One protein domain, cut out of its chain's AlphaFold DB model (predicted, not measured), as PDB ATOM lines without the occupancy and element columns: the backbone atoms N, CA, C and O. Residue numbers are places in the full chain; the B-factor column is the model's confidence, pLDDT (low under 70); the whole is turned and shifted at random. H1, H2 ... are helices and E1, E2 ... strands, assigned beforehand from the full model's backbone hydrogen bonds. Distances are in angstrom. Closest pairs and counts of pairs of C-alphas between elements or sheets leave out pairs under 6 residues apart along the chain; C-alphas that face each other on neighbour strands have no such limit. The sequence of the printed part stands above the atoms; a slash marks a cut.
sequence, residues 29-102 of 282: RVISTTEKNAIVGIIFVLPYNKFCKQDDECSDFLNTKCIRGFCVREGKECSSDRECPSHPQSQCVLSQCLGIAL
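AT A GLANCE: This is residues 29 to 102 of the 282 residues of an uncharacterized protein of Ancylostoma ceylanicum (UniProt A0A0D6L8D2). What shape? It has little regular structure, in two lobes: antiparallel sheet E1, E3, E2 with helix H1 on it, and hairpin E4, E5. How large? The printed part has 74 residues, 23 in named elements, mostly strand. It is compact, with radius of gyration of the C-alphas 12.6 A, spanning 33 by 24 by 19 A.

HOW THE PARTS SIT: What pairs? N 44 of E1, residues 42 to 45, and O 71 of E3, residues 70 to 73, are within hydrogen-bond range, 2.8 A. E3 and E2, residues 65 to 67, are a hairpin. The helix? H1, residues 55 to 58, is on the sheet; E1, H1 and E2 form a strand-helix-strand unit split by E3.

IN THESE COORDINATES: Where does E1 begin? C-alpha 42 is at (201.808, 328.825, 239.249). And the last? E5, residues 96 to 99, hairpin partner of E4, residues 90 to 93, ends at (197.589, 324.792, 240.421).

THE WHOLE: Which link is long? E3 to E4 is. Low confidence? Residues 29 to 38 and 47 to 49 are under pLDDT 70.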
ATOM      1  N   ARG A  29     203.943 336.215 248.211       25.69
ATOM      2  CA  ARG A  29     204.634 335.185 248.992       25.69
ATOM      3  C   ARG A  29     203.612 334.167 249.482       25.69
ATOM      4  O   ARG A  29     202.968 334.358 250.509       25.69
ATOM      5  N   VAL A  30     203.484 333.060 248.756       33.19
ATOM      6  CA  VAL A  30     202.903 331.835 249.318       33.19
ATOM      7  C   VAL A  30     203.921 331.292 250.316       33.19
ATOM      8  O   VAL A  30     204.935 330.713 249.931       33.19
ATOM      9  N   ILE A  31     203.688 331.527 251.607       32.38
ATOM     10  CA  ILE A  31     204.491 330.918 252.666       32.38
ATOM     11  C   ILE A  31     204.102 329.438 252.721       32.38
ATOM     12  O   ILE A  31     203.066 329.067 253.267       32.38
ATOM     13  N   SER A  32     204.940 328.601 252.111       35.69
ATOM     14  CA  SER A  32     204.963 327.156 252.320       35.69
ATOM     15  C   SER A  32     205.249 326.893 253.799       35.69
ATOM     16  O   SER A  32     206.396 326.996 254.239       35.69
ATOM     17  N   THR A  33     204.225 326.556 254.580       33.78
ATOM     18  CA  THR A  33     204.414 326.012 255.927       33.78
ATOM     19  C   THR A  33     205.067 324.639 255.800       33.78
ATOM     20  O   THR A  33     204.401 323.653 255.513       33.78
ATOM     21  N   THR A  34     206.394 324.631 255.931       41.59
ATOM     22  CA  THR A  34     207.252 323.526 256.385       41.59
ATOM     23  C   THR A  34     206.732 322.105 256.144       41.59
ATOM     24  O   THR A  34     206.304 321.439 257.076       41.59
ATOM     25  N   GLU A  35     206.913 321.606 254.925       38.81
ATOM     26  CA  GLU A  35     207.248 320.206 254.655       38.81
ATOM     27  C   GLU A  35     208.139 320.186 253.406       38.81
ATOM     28  O   GLU A  35     207.843 320.819 252.391       38.81
ATOM     29  N   LYS A  36     209.304 319.541 253.500       43.91
ATOM     30  CA  LYS A  36     210.262 319.448 252.392       43.91
ATOM     31  C   LYS A  36     209.556 318.827 251.167       43.91
ATOM     32  O   LYS A  36     209.038 317.723 251.277       43.91
ATOM     33  N   ASN A  37     209.609 319.515 250.019       47.84
ATOM     34  CA  ASN A  37     209.239 319.077 248.651       47.84
ATOM     35  C   ASN A  37     207.833 319.385 248.086       47.84
ATOM     36  O   ASN A  37     207.495 318.858 247.024       47.84
ATOM     37  N   ALA A  38     207.032 320.272 248.680       59.16
ATOM     38  CA  ALA A  38     205.715 320.624 248.127       59.16
ATOM     39  C   ALA A  38     205.723 321.880 247.218       59.16
ATOM     40  O   ALA A  38     205.116 322.893 247.555       59.16
ATOM     41  N   ILE A  39     206.402 321.847 246.061       80.62
ATOM     42  CA  ILE A  39     206.375 322.973 245.100       80.62
ATOM     43  C   ILE A  39     205.218 322.780 244.107       80.62
ATOM     44  O   ILE A  39     205.268 321.897 243.252       80.62
ATOM     45  N   VAL A  40     204.173 323.606 244.214       86.00
ATOM     46  CA  VAL A  40     203.112 323.724 243.195       86.00
ATOM     47  C   VAL A  40     203.474 324.859 242.244       86.00
ATOM     48  O   VAL A  40     203.742 325.978 242.680       86.00
ATOM     49  N   GLY A  41     203.463 324.575 240.948       86.69
ATOM     50  CA  GLY A  41     203.674 325.558 239.901       86.69
ATOM     51  C   GLY A  41     202.475 326.488 239.731       86.69
ATOM     52  O   GLY A  41     201.319 326.109 239.955       86.69
ATOM     53  N   ILE A  42     202.767 327.722 239.334       86.56
ATOM     54  CA  ILE A  42     201.808 328.825 239.249       86.56
ATOM     55  C   ILE A  42     201.703 329.273 237.798       86.56
ATOM     56  O   ILE A  42     202.711 329.458 237.116       86.56
ATOM     57  N   ILE A  43     200.469 329.470 237.347       87.12
ATOM     58  CA  ILE A  43     200.156 329.981 236.016       87.12
ATOM     59  C   ILE A  43     199.839 331.469 236.152       87.12
ATOM     60  O   ILE A  43     199.055 331.865 237.015       87.12
ATOM     61  N   PHE A  44     200.438 332.283 235.292       84.94
ATOM     62  CA  PHE A  44     200.211 333.719 235.209       84.94
ATOM     63  C   PHE A  44     199.502 334.030 233.892       84.94
ATOM     64  O   PHE A  44     199.946 333.627 232.813       84.94
ATOM     65  N   VAL A  45     198.378 334.742 233.985       75.69
ATOM     66  CA  VAL A  45     197.625 335.218 232.821       75.69
ATOM     67  C   VAL A  45     198.009 336.670 232.574       75.69
ATOM     68  O   VAL A  45     197.888 337.509 233.470       75.69
ATOM     69  N   LEU A  46     198.488 336.967 231.364       73.12
ATOM     70  CA  LEU A  46     198.869 338.325 230.988       73.12
ATOM     71  C   LEU A  46     197.629 339.235 230.882       73.12
ATOM     72  O   LEU A  46     196.529 338.760 230.574       73.12
ATOM     73  N   PRO A  47     197.786 340.558 231.078       68.75
ATOM     74  CA  PRO A  47     196.692 341.513 230.946       68.75
ATOM     75  C   PRO A  47     195.983 341.402 229.591       68.75
ATOM     76  O   PRO A  47     196.616 341.156 228.561       68.75
ATOM     77  N   TYR A  48     194.671 341.649 229.583       67.38
ATOM     78  CA  TYR A  48     193.820 341.590 228.385       67.38
ATOM     79  C   TYR A  48     193.768 340.208 227.706       67.38
ATOM     80  O   TYR A  48     193.601 340.136 226.491       67.38
ATOM     81  N   ASN A  49     193.905 339.119 228.475       65.62
ATOM     82  CA  ASN A  49     193.893 337.736 227.973       65.62
ATOM     83  C   ASN A  49     194.924 337.488 226.857       65.62
ATOM     84  O   ASN A  49     194.660 336.758 225.900       65.62
ATOM     85  N   LYS A  50     196.099 338.120 226.954       78.44
ATOM     86  CA  LYS A  50     197.200 337.845 226.029       78.44
ATOM     87  C   LYS A  50     197.866 336.511 226.365       78.44
ATOM     88  O   LYS A  50     197.983 336.143 227.531       78.44
ATOM     89  N   PHE A  51     198.336 335.829 225.326       87.12
ATOM     90  CA  PHE A  51     199.175 334.641 225.442       87.12
ATOM     91  C   PHE A  51     200.620 335.016 225.123       87.12
ATOM     92  O   PHE A  51     200.848 335.733 224.146       87.12
ATOM     93  N   CYS A  52     201.570 334.529 225.918       89.56
ATOM     94  CA  CYS A  52     202.989 334.671 225.602       89.56
ATOM     95  C   CYS A  52     203.328 333.840 224.355       89.56
ATOM     96  O   CYS A  52     202.708 332.803 224.099       89.56
ATOM     97  N   LYS A  53     204.316 334.256 223.569       91.94
ATOM     98  CA  LYS A  53     204.883 333.421 222.497       91.94
ATOM     99  C   LYS A  53     206.300 332.970 222.820       91.94
ATOM    100  O   LYS A  53     206.720 331.927 222.325       91.94
ATOM    101  N   GLN A  54     207.010 333.751 223.626       92.62
ATOM    102  CA  GLN A  54     208.397 333.531 224.022       92.62
ATOM    103  C   GLN A  54     208.589 333.843 225.514       92.62
ATOM    104  O   GLN A  54     207.757 334.512 226.129       92.62
ATOM    105  N   ASP A  55     209.665 333.317 226.101       90.25
ATOM    106  CA  ASP A  55     209.948 333.414 227.542       90.25
ATOM    107  C   ASP A  55     210.185 334.857 228.010       90.25
ATOM    108  O   ASP A  55     209.867 335.203 229.147       90.25
ATOM    109  N   ASP A  56     210.698 335.718 227.134       89.44
ATOM    110  CA  ASP A  56     210.960 337.127 227.419       89.44
ATOM    111  C   ASP A  56     209.671 337.923 227.691       89.44
ATOM    112  O   ASP A  56     209.673 338.825 228.531       89.44
ATOM    113  N   GLU A  57     208.544 337.533 227.086       88.50
ATOM    114  CA  GLU A  57     207.212 338.090 227.380       88.50
ATOM    115  C   GLU A  57     206.726 337.768 228.807       88.50
ATOM    116  O   GLU A  57     205.748 338.353 229.274       88.50
ATOM    117  N   CYS A  58     207.405 336.852 229.502       87.56
ATOM    118  CA  CYS A  58     207.129 336.463 230.880       87.56
ATOM    119  C   CYS A  58     208.134 337.040 231.891       87.56
ATOM    120  O   CYS A  58     208.026 336.740 233.078       87.56
ATOM    121  N   SER A  59     209.077 337.888 231.456       85.06
ATOM    122  CA  SER A  59     210.159 338.430 232.303       85.06
ATOM    123  C   SER A  59     209.666 339.186 233.541       85.06
ATOM    124  O   SER A  59     210.369 339.237 234.549       85.06
ATOM    125  N   ASP A  60     208.445 339.725 233.493       83.50
ATOM    126  CA  ASP A  60     207.786 340.380 234.631       83.50
ATOM    127  C   ASP A  60     207.536 339.413 235.806       83.50
ATOM    128  O   ASP A  60     207.352 339.838 236.948       83.50
ATOM    129  N   PHE A  61     207.543 338.100 235.552       81.88
ATOM    130  CA  PHE A  61     207.354 337.062 236.556       81.88
ATOM    131  C   PHE A  61     208.642 336.264 236.752       81.88
ATOM    132  O   PHE A  61     209.067 335.485 235.895       81.88
ATOM    133  N   LEU A  62     209.234 336.393 237.941       82.06
ATOM    134  CA  LEU A  62     210.480 335.710 238.277       82.06
ATOM    135  C   LEU A  62     210.366 334.183 238.110       82.06
ATOM    136  O   LEU A  62     209.425 333.562 238.632       82.06
ATOM    137  N   ASN A  63     211.376 333.604 237.448       84.62
ATOM    138  CA  ASN A  63     211.530 332.171 237.174       84.62
ATOM    139  C   ASN A  63     210.323 331.558 236.449       84.62
ATOM    140  O   ASN A  63     209.849 330.483 236.822       84.62
ATOM    141  N   THR A  64     209.800 332.261 235.446       88.44
ATOM    142  CA  THR A  64     208.737 331.741 234.587       88.44
ATOM    143  C   THR A  64     209.226 331.495 233.170       88.44
ATOM    144  O   THR A  64     210.185 332.110 232.713       88.44
ATOM    145  N   LYS A  65     208.558 330.568 232.485       91.75
ATOM    146  CA  LYS A  65     208.745 330.288 231.061       91.75
ATOM    147  C   LYS A  65     207.414 330.390 230.340       91.75
ATOM    148  O   LYS A  65     206.358 330.181 230.946       91.75
ATOM    149  N   CYS A  66     207.461 330.663 229.047       92.12
ATOM    150  CA  CYS A  66     206.300 330.627 228.191       92.12
ATOM    151  C   CYS A  66     206.000 329.190 227.763       92.12
ATOM    152  O   CYS A  66     206.650 328.607 226.897       92.12
ATOM    153  N   ILE A  67     204.961 328.611 228.354       90.75
ATOM    154  CA  ILE A  67     204.524 327.250 228.065       90.75
ATOM    155  C   ILE A  67     203.145 327.317 227.422       90.75
ATOM    156  O   ILE A  67     202.157 327.668 228.063       90.75
ATOM    157  N   ARG A  68     203.069 326.963 226.132       88.00
ATOM    158  CA  ARG A  68     201.811 326.890 225.359       88.00
ATOM    159  C   ARG A  68     200.918 328.133 225.505       88.00
ATOM    160  O   ARG A  68     199.702 328.008 225.635       88.00
ATOM    161  N   GLY A  69     201.516 329.321 225.497       87.62
ATOM    162  CA  GLY A  69     200.775 330.576 225.606       87.62
ATOM    163  C   GLY A  69     200.646 331.144 227.017       87.62
ATOM    164  O   GLY A  69     200.176 332.267 227.165       87.62
ATOM    165  N   PHE A  70     201.068 330.420 228.052       89.69
ATOM    166  CA  PHE A  70     200.961 330.869 229.438       89.69
ATOM    167  C   PHE A  70     202.337 331.072 230.056       89.69
ATOM    168  O   PHE A  70     203.238 330.264 229.845       89.69
ATOM    169  N   CYS A  71     202.480 332.117 230.867       90.50
ATOM    170  CA  CYS A  71     203.666 332.296 231.692       90.50
ATOM    171  C   CYS A  71     203.545 331.381 232.911       90.50
ATOM    172  O   CYS A  71     202.599 331.498 233.689       90.50
ATOM    173  N   VAL A  72     204.466 330.434 233.060       91.31
ATOM    174  CA  VAL A  72     204.380 329.376 234.070       91.31
ATOM    175  C   VAL A  72     205.630 329.372 234.920       91.31
ATOM    176  O   VAL A  72     206.738 329.259 234.400       91.31
ATOM    177  N   ARG A  73     205.445 329.435 236.237       91.31
ATOM    178  CA  ARG A  73     206.463 329.006 237.193       91.31
ATOM    179  C   ARG A  73     206.285 327.515 237.406       91.31
ATOM    180  O   ARG A  73     205.237 327.099 237.899       91.31
ATOM    181  N   GLU A  74     207.273 326.731 237.006       88.06
ATOM    182  CA  GLU A  74     207.206 325.270 237.075       88.06
ATOM    183  C   GLU A  74     207.132 324.783 238.531       88.06
ATOM    184  O   GLU A  74     207.613 325.439 239.460       88.06
ATOM    185  N   GLY A  75     206.439 323.661 238.724       87.56
ATOM    186  CA  GLY A  75     206.254 323.033 240.025       87.56
ATOM    187  C   GLY A  75     207.292 321.945 240.276       87.56
ATOM    188  O   GLY A  75     208.369 321.916 239.690       87.56
ATOM    189  N   LYS A  76     206.948 321.014 241.162       88.94
ATOM    190  CA  LYS A  76     207.613 319.716 241.241       88.94
ATOM    191  C   LYS A  76     207.274 318.902 239.983       88.94
ATOM    192  O   LYS A  76     206.106 318.855 239.584       88.94
ATOM    193  N   GLU A  77     208.269 318.214 239.430       92.69
ATOM    194  CA  GLU A  77     208.056 317.211 238.385       92.69
ATOM    195  C   GLU A  77     207.150 316.074 238.874       92.69
ATOM    196  O   GLU A  77     207.202 315.652 240.036       92.69
ATOM    197  N   CYS A  78     206.315 315.571 237.973       93.12
ATOM    198  CA  CYS A  78     205.375 314.501 238.272       93.12
ATOM    199  C   CYS A  78     205.117 313.623 237.052       93.12
ATOM    200  O   CYS A  78     205.179 314.075 235.906       93.12
ATOM    201  N   SER A  79     204.765 312.367 237.316       93.62
ATOM    202  CA  SER A  79     204.214 311.455 236.304       93.62
ATOM    203  C   SER A  79     202.703 311.254 236.456       93.62
ATOM    204  O   SER A  79     202.024 310.875 235.504       93.62
ATOM    205  N   SER A  80     202.156 311.521 237.644       90.88
ATOM    206  CA  SER A  80     200.738 311.356 237.960       90.88
ATOM    207  C   SER A  80     200.229 312.413 238.945       90.88
ATOM    208  O   SER A  80     200.985 312.959 239.746       90.88
ATOM    209  N   ASP A  81     198.916 312.666 238.944       89.81
ATOM    210  CA  ASP A  81     198.285 313.661 239.832       89.81
ATOM    211  C   ASP A  81     198.462 313.341 241.323       89.81
ATOM    212  O   ASP A  81     198.406 314.238 242.161       89.81
ATOM    213  N   ARG A  82     198.702 312.068 241.659       87.94
ATOM    214  CA  ARG A  82     198.912 311.603 243.040       87.94
ATOM    215  C   ARG A  82     200.232 312.085 243.631       87.94
ATOM    216  O   ARG A  82     200.376 312.118 244.848       87.94
ATOM    217  N   GLU A  83     201.192 312.442 242.784       90.31
ATOM    218  CA  GLU A  83     202.494 312.959 243.207       90.31
ATOM    219  C   GLU A  83     202.450 314.452 243.546       90.31
ATOM    220  O   GLU A  83     203.442 314.985 244.067       90.31
ATOM    221  N   CYS A  84     201.322 315.111 243.246       88.12
ATOM    222  CA  CYS A  84     201.158 316.543 243.394       88.12
ATOM    223  C   CYS A  84     200.595 316.938 244.765       88.12
ATOM    224  O   CYS A  84     199.550 316.434 245.192       88.12
ATOM    225  N   PRO A  85     201.262 317.871 245.467       85.81
ATOM    226  CA  PRO A  85     200.804 318.341 246.768       85.81
ATOM    227  C   PRO A  85     199.514 319.149 246.614       85.81
ATOM    228  O   PRO A  85     199.369 319.919 245.670       85.81
ATOM    229  N   SER A  86     198.575 319.011 247.551       80.19
ATOM    230  CA  SER A  86     197.270 319.696 247.498       80.19
ATOM    231  C   SER A  86     196.344 319.249 246.351       80.19
ATOM    232  O   SER A  86     195.502 320.023 245.897       80.19
ATOM    233  N   HIS A  87     196.435 317.995 245.900       75.12
ATOM    234  CA  HIS A  87     195.408 317.383 245.049       75.12
ATOM    235  C   HIS A  87     194.008 317.488 245.707       75.12
ATOM    236  O   HIS A  87     193.899 317.261 246.915       75.12
ATOM    237  N   PRO A  88     192.922 317.835 244.979       75.00
ATOM    238  CA  PRO A  88     192.804 318.018 243.525       75.00
ATOM    239  C   PRO A  88     193.047 319.450 243.018       75.00
ATOM    240  O   PRO A  88     192.820 319.729 241.839       75.00
ATOM    241  N   GLN A  89     193.466 320.375 243.891       79.69
ATOM    242  CA  GLN A  89     193.711 321.776 243.522       79.69
ATOM    243  C   GLN A  89     194.938 321.917 242.609       79.69
ATOM    244  O   GLN A  89     194.963 322.791 241.740       79.69
ATOM    245  N   SER A  90     195.927 321.035 242.789       86.50
ATOM    246  CA  SER A  90     197.034 320.837 241.858       86.50
ATOM    247  C   SER A  90     196.910 319.491 241.139       86.50
ATOM    248  O   SER A  90     196.430 318.500 241.704       86.50
ATOM    249  N   GLN A  91     197.303 319.470 239.868       92.25
ATOM    250  CA  GLN A  91     197.271 318.279 239.018       92.25
ATOM    251  C   GLN A  91     198.538 318.232 238.166       92.25
ATOM    252  O   GLN A  91     199.161 319.265 237.906       92.25
ATOM    253  N   CYS A  92     198.923 317.030 237.752       93.75
ATOM    254  CA  CYS A  92     200.111 316.795 236.956       93.75
ATOM    255  C   CYS A  92     199.828 317.119 235.490       93.75
ATOM    256  O   CYS A  92     199.258 316.317 234.747       93.75
ATOM    257  N   VAL A  93     200.205 318.324 235.076       92.69
ATOM    258  CA  VAL A  93     199.954 318.862 233.740       92.69
ATOM    259  C   VAL A  93     201.290 319.211 233.112       92.69
ATOM    260  O   VAL A  93     202.072 319.953 233.696       92.69
ATOM    261  N   LEU A  94     201.556 318.670 231.918       91.25
ATOM    262  CA  LEU A  94     202.842 318.838 231.225       91.25
ATOM    263  C   LEU A  94     204.037 318.412 232.106       91.25
ATOM    264  O   LEU A  94     205.049 319.099 232.156       91.25
ATOM    265  N   SER A  95     203.884 317.288 232.820       92.75
ATOM    266  CA  SER A  95     204.880 316.729 233.754       92.75
ATOM    267  C   SER A  95     205.242 317.632 234.939       92.75
ATOM    268  O   SER A  95     206.257 317.414 235.593       92.75
ATOM    269  N   GLN A  96     204.401 318.624 235.240       92.88
ATOM    270  CA  GLN A  96     204.576 319.566 236.339       92.88
ATOM    271  C   GLN A  96     203.324 319.599 237.216       92.88
ATOM    272  O   GLN A  96     202.195 319.604 236.721       92.88
ATOM    273  N   CYS A  97     203.500 319.657 238.533       92.56
ATOM    274  CA  CYS A  97     202.385 319.855 239.452       92.56
ATOM    275  C   CYS A  97     201.921 321.308 239.409       92.56
ATOM    276  O   CYS A  97     202.536 322.160 240.043       92.56
ATOM    277  N   LEU A  98     200.841 321.598 238.684       90.94
ATOM    278  CA  LEU A  98     200.335 322.958 238.475       90.94
ATOM    279  C   LEU A  98     199.012 323.179 239.212       90.94
ATOM    280  O   LEU A  98     198.131 322.316 239.206       90.94
ATOM    281  N   GLY A  99     198.850 324.357 239.818       88.50
ATOM    282  CA  GLY A  99     197.589 324.792 240.421       88.50
ATOM    283  C   GLY A  99     196.567 325.184 239.354       88.50
ATOM    284  O   GLY A  99     196.513 326.343 238.952       88.50
ATOM    285  N   ILE A 100     195.763 324.225 238.883       86.19
ATOM    286  CA  ILE A 100     194.846 324.432 237.748       86.19
ATOM    287  C   ILE A 100     193.373 324.573 238.128       86.19
ATOM    288  O   ILE A 100     192.588 324.854 237.235       86.19
ATOM    289  N   ALA A 101     192.972 324.400 239.392       83.06
ATOM    290  CA  ALA A 101     191.564 324.386 239.828       83.06
ATOM    291  C   ALA A 101     190.880 325.776 239.857       83.06
ATOM    292  O   ALA A 101     190.196 326.156 240.811       83.06
ATOM    293  N   LEU A 102     191.071 326.540 238.785       83.25
ATOM    294  CA  LEU A 102     190.474 327.837 238.506       83.25
ATOM    295  C   LEU A 102     188.974 327.741 238.300       83.25
ATOM    296  O   LEU A 102     188.491 326.765 237.737       83.25
TER     297      LEU A 102